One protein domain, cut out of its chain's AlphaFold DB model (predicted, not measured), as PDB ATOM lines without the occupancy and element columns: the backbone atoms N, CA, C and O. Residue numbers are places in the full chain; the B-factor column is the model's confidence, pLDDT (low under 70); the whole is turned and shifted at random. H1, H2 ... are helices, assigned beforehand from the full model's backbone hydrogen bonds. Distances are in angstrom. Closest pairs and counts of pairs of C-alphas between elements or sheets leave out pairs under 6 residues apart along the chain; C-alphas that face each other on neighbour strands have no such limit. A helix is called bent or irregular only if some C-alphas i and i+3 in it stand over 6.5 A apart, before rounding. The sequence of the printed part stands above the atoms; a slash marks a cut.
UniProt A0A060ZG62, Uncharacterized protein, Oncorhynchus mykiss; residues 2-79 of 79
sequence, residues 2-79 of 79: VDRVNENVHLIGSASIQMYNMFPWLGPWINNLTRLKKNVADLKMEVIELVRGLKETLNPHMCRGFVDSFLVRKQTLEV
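AT A GLANCE: This is residues 2 to 79 of the 79 residues of an uncharacterized protein of Oncorhynchus mykiss (UniProt A0A060ZG62). One long helix, H4, makes the longest axis; H1, H2 and H3 gather at its first end, H5 packs across its last end, and residues 44 to 49 stand free between. The printed part has 78 residues with five named helices, H1 to H5 in order, and no named strand: all helix. It is extended, radius of gyration of the C-alphas 17.8 A, spanning 49 by 29 by 16 A.

HOW THE PARTS SIT: H1, residues 2 to 13, touches H4, residues 31 to 56, with C-alphas Asn 8 and Leu 36 closest, 6.1 A, at a steep tilt of 44 degrees, opposite ways. H2, residues 15 to 22, only just touches H4, with 3 pairs of C-alphas within 8 A, closest Ile 17 and Leu 33, 6.6 A. H3, residues 24 to 29, is close to but not clearly touching H2; C-alphas Tyr 20 and Gly 27 are closest, 6.1 A. H5, residues 66 to 77, touches residues 51 to 55 of H4; C-alphas Leu 54 and Asp 68 are closest, 6.8 A. Every O i to N i+4 pair is within hydrogen-bond range in H1, H2, H4 and H5; H3 has 0 of 2, but 2 of 3 O i to N i+3 pairs.

IN THESE COORDINATES: H1 begins at C-alpha 2 (229.796, 286.887, 153.991); H4 is 38.1 A long; H5 ends at C-alpha 77 (197.035, 293.255, 144.663). H3 is irregular: C-alphas 25 and 28 are 7.4 A apart.

THE WHOLE: The C-alphas farthest apart, Trp 29 and His 61, are 50.5 A apart. The printed part has no cut and no long link; pLDDT is under 70 at residues 78 to 79.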
ATOM      1  N   VAL A   2     229.050 287.647 155.020       83.38
ATOM      2  CA  VAL A   2     229.796 286.887 153.991       83.38
ATOM      3  C   VAL A   2     230.376 285.571 154.523       83.38
ATOM      4  O   VAL A   2     230.119 284.528 153.932       83.38
ATOM      5  N   ASP A   3     231.044 285.581 155.679       86.69
ATOM      6  CA  ASP A   3     231.624 284.352 156.249       86.69
ATOM      7  C   ASP A   3     230.562 283.302 156.600       86.69
ATOM      8  O   ASP A   3     230.741 282.118 156.330       86.69
ATOM      9  N   ARG A   4     229.410 283.740 157.130       83.56
ATOM     10  CA  ARG A   4     228.267 282.866 157.449       83.56
ATOM     11  C   ARG A   4     227.627 282.297 156.180       83.56
ATOM     12  O   ARG A   4     227.200 281.147 156.166       83.56
ATOM     13  N   VAL A   5     227.562 283.086 155.106       84.81
ATOM     14  CA  VAL A   5     227.105 282.609 153.793       84.81
ATOM     15  C   VAL A   5     228.072 281.558 153.254       84.81
ATOM     16  O   VAL A   5     227.621 280.502 152.816       84.81
ATOM     17  N   ASN A   6     229.381 281.794 153.349       89.62
ATOM     18  CA  ASN A   6     230.383 280.828 152.914       89.62
ATOM     19  C   ASN A   6     230.315 279.526 153.735       89.62
ATOM     20  O   ASN A   6     230.288 278.431 153.177       89.62
ATOM     21  N   GLU A   7     230.182 279.636 155.060       88.88
ATOM     22  CA  GLU A   7     229.949 278.493 155.949       88.88
ATOM     23  C   GLU A   7     228.686 277.717 155.548       88.88
ATOM     24  O   GLU A   7     228.724 276.493 155.443       88.88
ATOM     25  N   ASN A   8     227.576 278.403 155.259       89.56
ATOM     26  CA  ASN A   8     226.338 277.760 154.822       89.56
ATOM     27  C   ASN A   8     226.504 277.003 153.503       89.56
ATOM     28  O   ASN A   8     225.993 275.890 153.386       89.56
ATOM     29  N   VAL A   9     227.228 277.567 152.531       90.38
ATOM     30  CA  VAL A   9     227.526 276.892 151.257       90.38
ATOM     31  C   VAL A   9     228.297 275.594 151.509       90.38
ATOM     32  O   VAL A   9     227.919 274.542 150.990       90.38
ATOM     33  N   HIS A  10     229.316 275.632 152.373       91.75
ATOM     34  CA  HIS A  10     230.053 274.430 152.766       91.75
ATOM     35  C   HIS A  10     229.174 273.409 153.507       91.75
ATOM     36  O   HIS A  10     229.253 272.211 153.229       91.75
ATOM     37  N   LEU A  11     228.310 273.858 154.423       90.69
ATOM     38  CA  LEU A  11     227.406 272.980 155.171       90.69
ATOM     39  C   LEU A  11     226.398 272.285 154.250       90.69
ATOM     40  O   LEU A  11     226.215 271.074 154.375       90.69
ATOM     41  N   ILE A  12     225.789 273.012 153.310       90.88
ATOM     42  CA  ILE A  12     224.822 272.467 152.342       90.88
ATOM     43  C   ILE A  12     225.473 271.392 151.460       90.88
ATOM     44  O   ILE A  12     224.853 270.364 151.196       90.88
ATOM     45  N   GLY A  13     226.731 271.588 151.056       90.62
ATOM     46  CA  GLY A  13     227.488 270.606 150.273       90.62
ATOM     47  C   GLY A  13     227.988 269.391 151.067       90.62
ATOM     48  O   GLY A  13     228.467 268.425 150.469       90.62
ATOM     49  N   SER A  14     227.892 269.410 152.400       93.25
ATOM     50  CA  SER A  14     228.473 268.369 153.255       93.25
ATOM     51  C   SER A  14     227.806 267.001 153.078       93.25
ATOM     52  O   SER A  14     226.591 266.895 152.893       93.25
ATOM     53  N   ALA A  15     228.586 265.928 153.249       93.31
ATOM     54  CA  ALA A  15     228.085 264.552 153.184       93.31
ATOM     55  C   ALA A  15     226.915 264.303 154.153       93.31
ATOM     56  O   ALA A  15     225.953 263.622 153.812       93.31
ATOM     57  N   SER A  16     226.944 264.913 155.342       91.50
ATOM     58  CA  SER A  16     225.853 264.803 156.314       91.50
ATOM     59  C   SER A  16     224.536 265.423 155.840       91.50
ATOM     60  O   SER A  16     223.476 264.880 156.134       91.50
ATOM     61  N   ILE A  17     224.581 266.532 155.093       92.88
ATOM     62  CA  ILE A  17     223.369 267.134 154.523       92.88
ATOM     63  C   ILE A  17     222.892 266.337 153.308       92.88
ATOM     64  O   ILE A  17     221.691 266.147 153.144       92.88
ATOM     65  N   GLN A  18     223.800 265.783 152.505       94.00
ATOM     66  CA  GLN A  18     223.402 264.875 151.425       94.00
ATOM     67  C   GLN A  18     222.705 263.615 151.966       94.00
ATOM     68  O   GLN A  18     221.665 263.221 151.444       94.00
ATOM     69  N   MET A  19     223.194 263.049 153.076       92.00
ATOM     70  CA  MET A  19     222.511 261.951 153.773       92.00
ATOM     71  C   MET A  19     221.131 262.360 154.301       92.00
ATOM     72  O   MET A  19     220.186 261.588 154.169       92.00
ATOM     73  N   TYR A  20     220.982 263.575 154.841       92.38
ATOM     74  CA  TYR A  20     219.669 264.109 155.220       92.38
ATOM     75  C   TYR A  20     218.713 264.209 154.023       92.38
ATOM     76  O   TYR A  20     217.545 263.857 154.147       92.38
ATOM     77  N   ASN A  21     219.198 264.653 152.859       93.00
ATOM     78  CA  ASN A  21     218.371 264.769 151.654       93.00
ATOM     79  C   ASN A  21     217.851 263.404 151.178       93.00
ATOM     80  O   ASN A  21     216.728 263.320 150.688       93.00
ATOM     81  N   MET A  22     218.645 262.340 151.340       94.81
ATOM     82  CA  MET A  22     218.224 260.967 151.034       94.81
ATOM     83  C   MET A  22     217.294 260.392 152.109       94.81
ATOM     84  O   MET A  22     216.355 259.667 151.787       94.81
ATOM     85  N   PHE A  23     217.536 260.725 153.381       93.62
ATOM     86  CA  PHE A  23     216.825 260.168 154.532       93.62
ATOM     87  C   PHE A  23     216.435 261.268 155.537       93.62
ATOM     88  O   PHE A  23     217.088 261.441 156.573       93.62
ATOM     89  N   PRO A  24     215.341 262.011 155.281       90.38
ATOM     90  CA  PRO A  24     214.995 263.200 156.066       90.38
ATOM     91  C   PRO A  24     214.711 262.923 157.548       90.38
ATOM     92  O   PRO A  24     214.916 263.787 158.401       90.38
ATOM     93  N   TRP A  25     214.280 261.710 157.899       93.44
ATOM     94  CA  TRP A  25     214.020 261.338 159.294       93.44
ATOM     95  C   TRP A  25     215.290 261.277 160.157       93.44
ATOM     96  O   TRP A  25     215.182 261.323 161.379       93.44
ATOM     97  N   LEU A  26     216.489 261.234 159.556       90.06
ATOM     98  CA  LEU A  26     217.761 261.322 160.285       90.06
ATOM     99  C   LEU A  26     218.050 262.734 160.819       90.06
ATOM    100  O   LEU A  26     219.005 262.924 161.571       90.06
ATOM    101  N   GLY A  27     217.239 263.729 160.443       88.44
ATOM    102  CA  GLY A  27     217.430 265.141 160.775       88.44
ATOM    103  C   GLY A  27     217.806 265.444 162.232       88.44
ATOM    104  O   GLY A  27     218.744 266.220 162.429       88.44
ATOM    105  N   PRO A  28     217.156 264.852 163.254       91.31
ATOM    106  CA  PRO A  28     217.497 265.101 164.658       91.31
ATOM    107  C   PRO A  28     218.939 264.732 165.047       91.31
ATOM    108  O   PRO A  28     219.468 265.301 165.997       91.31
ATOM    109  N   TRP A  29     219.593 263.821 164.318       88.88
ATOM    110  CA  TRP A  29     220.954 263.350 164.612       88.88
ATOM    111  C   TRP A  29     222.050 264.089 163.832       88.88
ATOM    112  O   TRP A  29     223.237 263.830 164.029       88.88
ATOM    113  N   ILE A  30     221.689 265.025 162.949       92.12
ATOM    114  CA  ILE A  30     222.636 265.678 162.037       92.12
ATOM    115  C   ILE A  30     222.989 267.076 162.555       92.12
ATOM    116  O   ILE A  30     222.283 268.053 162.319       92.12
ATOM    117  N   ASN A  31     224.141 267.203 163.221       90.38
ATOM    118  CA  ASN A  31     224.588 268.478 163.806       90.38
ATOM    119  C   ASN A  31     224.741 269.610 162.766       90.38
ATOM    120  O   ASN A  31     224.398 270.763 163.029       90.38
ATOM    121  N   ASN A  32     225.199 269.283 161.552       90.31
ATOM    122  CA  ASN A  32     225.327 270.258 160.463       90.31
ATOM    123  C   ASN A  32     223.972 270.832 160.022       90.31
ATOM    124  O   ASN A  32     223.911 271.993 159.628       90.31
ATOM    125  N   LEU A  33     222.881 270.070 160.159       91.12
ATOM    126  CA  LEU A  33     221.529 270.553 159.882       91.12
ATOM    127  C   LEU A  33     221.097 271.581 160.929       91.12
ATOM    128  O   LEU A  33     220.541 272.615 160.573       91.12
ATOM    129  N   THR A  34     221.379 271.330 162.209       91.56
ATOM    130  CA  THR A  34     221.091 272.281 163.292       91.56
ATOM    131  C   THR A  34     221.864 273.587 163.109       91.56
ATOM    132  O   THR A  34     221.277 274.666 163.200       91.56
ATOM    133  N   ARG A  35     223.161 273.506 162.778       92.06
ATOM    134  CA  ARG A  35     223.990 274.685 162.474       92.06
ATOM    135  C   ARG A  35     223.463 275.460 161.267       92.06
ATOM    136  O   ARG A  35     223.269 276.667 161.365       92.06
ATOM    137  N   LEU A  36     223.155 274.762 160.172       91.81
ATOM    138  CA  LEU A  36     222.586 275.374 158.974       91.81
ATOM    139  C   LEU A  36     221.258 276.082 159.282       91.81
ATOM    140  O   LEU A  36     221.069 277.228 158.889       91.81
ATOM    141  N   LYS A  37     220.358 275.438 160.039       91.44
ATOM    142  CA  LYS A  37     219.076 276.030 160.455       91.44
ATOM    143  C   LYS A  37     219.270 277.309 161.267       91.44
ATOM    144  O   LYS A  37     218.577 278.288 161.004       91.44
ATOM    145  N   LYS A  38     220.214 277.319 162.213       93.31
ATOM    146  CA  LYS A  38     220.538 278.517 162.999       93.31
ATOM    147  C   LYS A  38     221.041 279.647 162.100       93.31
ATOM    148  O   LYS A  38     220.491 280.740 162.131       93.31
ATOM    149  N   ASN A  39     222.006 279.359 161.231       91.44
ATOM    150  CA  ASN A  39     222.564 280.364 160.333       91.44
ATOM    151  C   ASN A  39     221.520 280.928 159.352       91.44
ATOM    152  O   ASN A  39     221.553 282.117 159.035       91.44
ATOM    153  N   VAL A  40     220.591 280.092 158.871       90.81
ATOM    154  CA  VAL A  40     219.459 280.522 158.031       90.81
ATOM    155  C   VAL A  40     218.484 281.398 158.817       90.81
ATOM    156  O   VAL A  40     218.002 282.391 158.276       90.81
ATOM    157  N   ALA A  41     218.199 281.063 160.077       93.94
ATOM    158  CA  ALA A  41     217.344 281.880 160.934       93.94
ATOM    159  C   ALA A  41     217.953 283.270 161.170       93.94
ATOM    160  O   ALA A  41     217.260 284.270 160.985       93.94
ATOM    161  N   ASP A  42     219.251 283.337 161.476       92.56
ATOM    162  CA  ASP A  42     219.956 284.604 161.683       92.56
ATOM    163  C   ASP A  42     219.962 285.457 160.400       92.56
ATOM    164  O   ASP A  42     219.617 286.636 160.434       92.56
ATOM    165  N   LEU A  43     220.258 284.854 159.238       90.94
ATOM    166  CA  LEU A  43     220.203 285.551 157.944       90.94
ATOM    167  C   LEU A  43     218.791 286.064 157.629       90.94
ATOM    168  O   LEU A  43     218.621 287.173 157.126       90.94
ATOM    169  N   LYS A  44     217.760 285.266 157.924       92.81
ATOM    170  CA  LYS A  44     216.365 285.668 157.720       92.81
ATOM    171  C   LYS A  44     216.008 286.881 158.579       92.81
ATOM    172  O   LYS A  44     215.322 287.768 158.079       92.81
ATOM    173  N   MET A  45     216.459 286.929 159.831       94.94
ATOM    174  CA  MET A  45     216.237 288.082 160.710       94.94
ATOM    175  C   MET A  45     216.877 289.353 160.145       94.94
ATOM    176  O   MET A  45     216.203 290.376 160.052       94.94
ATOM    177  N   GLU A  46     218.126 289.263 159.683       92.75
ATOM    178  CA  GLU A  46     218.834 290.384 159.051       92.75
ATOM    179  C   GLU A  46     218.100 290.885 157.786       92.75
ATOM    180  O   GLU A  46     217.908 292.086 157.595       92.75
ATOM    181  N   VAL A  47     217.613 289.970 156.936       93.69
ATOM    182  CA  VAL A  47     216.827 290.330 155.740       93.69
ATOM    183  C   VAL A  47     215.485 290.966 156.112       93.69
ATOM    184  O   VAL A  47     215.073 291.926 155.466       93.69
ATOM    185  N   ILE A  48     214.794 290.466 157.142       95.69
ATOM    186  CA  ILE A  48     213.530 291.052 157.617       95.69
ATOM    187  C   ILE A  48     213.745 292.490 158.089       95.69
ATOM    188  O   ILE A  48     212.932 293.359 157.772       95.69
ATOM    189  N   GLU A  49     214.829 292.756 158.815       96.25
ATOM    190  CA  GLU A  49     215.160 294.105 159.267       96.25
ATOM    191  C   GLU A  49     215.414 295.054 158.089       96.25
ATOM    192  O   GLU A  49     214.858 296.155 158.059       96.25
ATOM    193  N   LEU A  50     216.158 294.602 157.075       95.31
ATOM    194  CA  LEU A  50     216.376 295.368 155.846       95.31
ATOM    195  C   LEU A  50     215.057 295.649 155.109       95.31
ATOM    196  O   LEU A  50     214.791 296.784 154.715       95.31
ATOM    197  N   VAL A  51     214.208 294.631 154.943       96.00
ATOM    198  CA  VAL A  51     212.895 294.775 154.295       96.00
ATOM    199  C   VAL A  51     212.004 295.745 155.070       96.00
ATOM    200  O   VAL A  51     211.286 296.529 154.450       96.00
ATOM    201  N   ARG A  52     212.060 295.741 156.407       96.38
ATOM    202  CA  ARG A  52     211.338 296.706 157.246       96.38
ATOM    203  C   ARG A  52     211.794 298.138 156.964       96.38
ATOM    204  O   ARG A  52     210.944 298.974 156.678       96.38
ATOM    205  N   GLY A  53     213.101 298.404 156.961       96.00
ATOM    206  CA  GLY A  53     213.627 299.741 156.650       96.00
ATOM    207  C   GLY A  53     213.287 300.201 155.224       96.00
ATOM    208  O   GLY A  53     212.931 301.360 154.996       96.00
ATOM    209  N   LEU A  54     213.313 299.282 154.252       95.81
ATOM    210  CA  LEU A  54     212.881 299.571 152.881       95.81
ATOM    211  C   LEU A  54     211.388 299.896 152.809       95.81
ATOM    212  O   LEU A  54     211.012 300.839 152.120       95.81
ATOM    213  N   LYS A  55     210.555 299.173 153.566       94.88
ATOM    214  CA  LYS A  55     209.116 299.432 153.667       94.88
ATOM    215  C   LYS A  55     208.814 300.796 154.294       94.88
ATOM    216  O   LYS A  55     207.923 301.482 153.810       94.88
ATOM    217  N   GLU A  56     209.537 301.193 155.342       95.75
ATOM    218  CA  GLU A  56     209.379 302.504 155.998       95.75
ATOM    219  C   GLU A  56     209.729 303.673 155.067       95.75
ATOM    220  O   GLU A  56     209.117 304.733 155.135       95.75
ATOM    221  N   THR A  57     210.686 303.460 154.164       95.94
ATOM    222  CA  THR A  57     211.175 304.464 153.205       95.94
ATOM    223  C   THR A  57     210.642 304.250 151.784       95.94
ATOM    224  O   THR A  57     211.212 304.767 150.822       95.94
ATOM    225  N   LEU A  58     209.582 303.450 151.630       95.75
ATOM    226  CA  LEU A  58     209.062 303.046 150.328       95.75
ATOM    227  C   LEU A  58     208.436 304.235 149.592       95.75
ATOM    228  O   LEU A  58     207.512 304.870 150.096       95.75
ATOM    229  N   ASN A  59     208.885 304.479 148.360       93.88
ATOM    230  CA  ASN A  59     208.266 305.435 147.448       93.88
ATOM    231  C   ASN A  59     207.642 304.687 146.255       93.88
ATOM    232  O   ASN A  59     208.387 304.193 145.403       93.88
ATOM    233  N   PRO A  60     206.302 304.627 146.135       91.94
ATOM    234  CA  PRO A  60     205.636 303.937 145.029       91.94
ATOM    235  C   PRO A  60     205.997 304.462 143.633       91.94
ATOM    236  O   PRO A  60     205.926 303.717 142.661       91.94
ATOM    237  N   HIS A  61     206.415 305.726 143.526       92.31
ATOM    238  CA  HIS A  61     206.821 306.344 142.261       92.31
ATOM    239  C   HIS A  61     208.304 306.129 141.927       92.31
ATOM    240  O   HIS A  61     208.728 306.436 140.815       92.31
ATOM    241  N   MET A  62     209.101 305.608 142.868       93.88
ATOM    242  CA  MET A  62     210.537 305.393 142.692       93.88
ATOM    243  C   MET A  62     210.992 304.121 143.416       93.88
ATOM    244  O   MET A  62     211.445 304.156 144.559       93.88
ATOM    245  N   CYS A  63     210.898 302.984 142.727       94.25
ATOM    246  CA  CYS A  63     211.380 301.711 143.255       94.25
ATOM    247  C   CYS A  63     212.912 301.638 143.184       94.25
ATOM    248  O   CYS A  63     213.487 301.706 142.099       94.25
ATOM    249  N   ARG A  64     213.578 301.446 144.329       96.19
ATOM    250  CA  ARG A  64     215.052 301.364 144.412       96.19
ATOM    251  C   ARG A  64     215.606 299.977 144.080       96.19
ATOM    252  O   ARG A  64     216.814 299.807 143.952       96.19
ATOM    253  N   GLY A  65     214.741 298.972 143.962       95.19
ATOM    254  CA  GLY A  65     215.146 297.608 143.643       95.19
ATOM    255  C   GLY A  65     214.008 296.599 143.744       95.19
ATOM    256  O   GLY A  65     212.826 296.953 143.728       95.19
ATOM    257  N   PHE A  66     214.386 295.323 143.862       96.12
ATOM    258  CA  PHE A  66     213.446 294.201 143.884       96.12
ATOM    259  C   PHE A  66     212.438 294.293 145.035       96.12
ATOM    260  O   PHE A  66     211.241 294.158 144.803       96.12
ATOM    261  N   VAL A  67     212.908 294.555 146.260       96.50
ATOM    262  CA  VAL A  67     212.040 294.608 147.450       96.50
ATOM    263  C   VAL A  67     210.995 295.715 147.321       96.50
ATOM    264  O   VAL A  67     209.818 295.444 147.526       96.50
ATOM    265  N   ASP A  68     211.387 296.926 146.918       96.31
ATOM    266  CA  ASP A  68     210.441 298.030 146.707       96.31
ATOM    267  C   ASP A  68     209.401 297.682 145.633       96.31
ATOM    268  O   ASP A  68     208.202 297.823 145.863       96.31
ATOM    269  N   SER A  69     209.850 297.146 144.491       95.44
ATOM    270  CA  SER A  69     208.964 296.752 143.384       95.44
ATOM    271  C   SER A  69     207.965 295.676 143.819       95.44
ATOM    272  O   SER A  69     206.777 295.742 143.496       95.44
ATOM    273  N   PHE A  70     208.436 294.695 144.595       95.50
ATOM    274  CA  PHE A  70     207.601 293.655 145.178       95.50
ATOM    275  C   PHE A  70     206.574 294.235 146.161       95.50
ATOM    276  O   PHE A  70     205.402 293.875 146.093       95.50
ATOM    277  N   LEU A  71     206.982 295.152 147.046       95.19
ATOM    278  CA  LEU A  71     206.091 295.780 148.027       95.19
ATOM    279  C   LEU A  71     205.005 296.640 147.363       95.19
ATOM    280  O   LEU A  71     203.841 296.529 147.746       95.19
ATOM    281  N   VAL A  72     205.348 297.433 146.342       94.81
ATOM    282  CA  VAL A  72     204.376 298.227 145.561       94.81
ATOM    283  C   VAL A  72     203.377 297.315 144.851       94.81
ATOM    284  O   VAL A  72     202.162 297.528 144.915       94.81
ATOM    285  N   ARG A  73     203.868 296.246 144.209       93.94
ATOM    286  CA  ARG A  73     203.003 295.260 143.553       93.94
ATOM    287  C   ARG A  73     202.075 294.577 144.553       93.94
ATOM    288  O   ARG A  73     200.896 294.422 144.254       93.94
ATOM    289  N   LYS A  74     202.587 294.206 145.728       93.25
ATOM    290  CA  LYS A  74     201.807 293.599 146.810       93.25
ATOM    291  C   LYS A  74     200.669 294.520 147.269       93.25
ATOM    292  O   LYS A  74     199.532 294.072 147.307       93.25
ATOM    293  N   GLN A  75     200.946 295.806 147.510       88.69
ATOM    294  CA  GLN A  75     199.918 296.795 147.879       88.69
ATOM    295  C   GLN A  75     198.822 296.951 146.817       88.69
ATOM    296  O   GLN A  75     197.671 297.186 147.156       88.69
ATOM    297  N   THR A  76     199.171 296.807 145.537       86.31
ATOM    298  CA  THR A  76     198.211 296.932 144.427       86.31
ATOM    299  C   THR A  76     197.314 295.693 144.280       86.31
ATOM    300  O   THR A  76     196.254 295.774 143.670       86.31
ATOM    301  N   LEU A  77     197.747 294.533 144.788       86.25
ATOM    302  CA  LEU A  77     197.035 293.255 144.663       86.25
ATOM    303  C   LEU A  77     196.223 292.877 145.910       86.25
ATOM    304  O   LEU A  77     195.303 292.075 145.792       86.25
ATOM    305  N   GLU A  78     196.552 293.423 147.081       67.19
ATOM    306  CA  GLU A  78     195.837 293.193 148.350       67.19
ATOM    307  C   GLU A  78     194.710 294.228 148.587       67.19
ATOM    308  O   GLU A  78     194.577 294.736 149.699       67.19
ATOM    309  N   VAL A  79     193.933 294.560 147.543       52.16
ATOM    310  CA  VAL A  79     192.729 295.420 147.645       52.16
ATOM    311  C   VAL A  79     191.610 294.708 148.394       52.16
ATOM    312  O   VAL A  79     191.343 293.531 148.059       52.16
TER     313      VAL A  79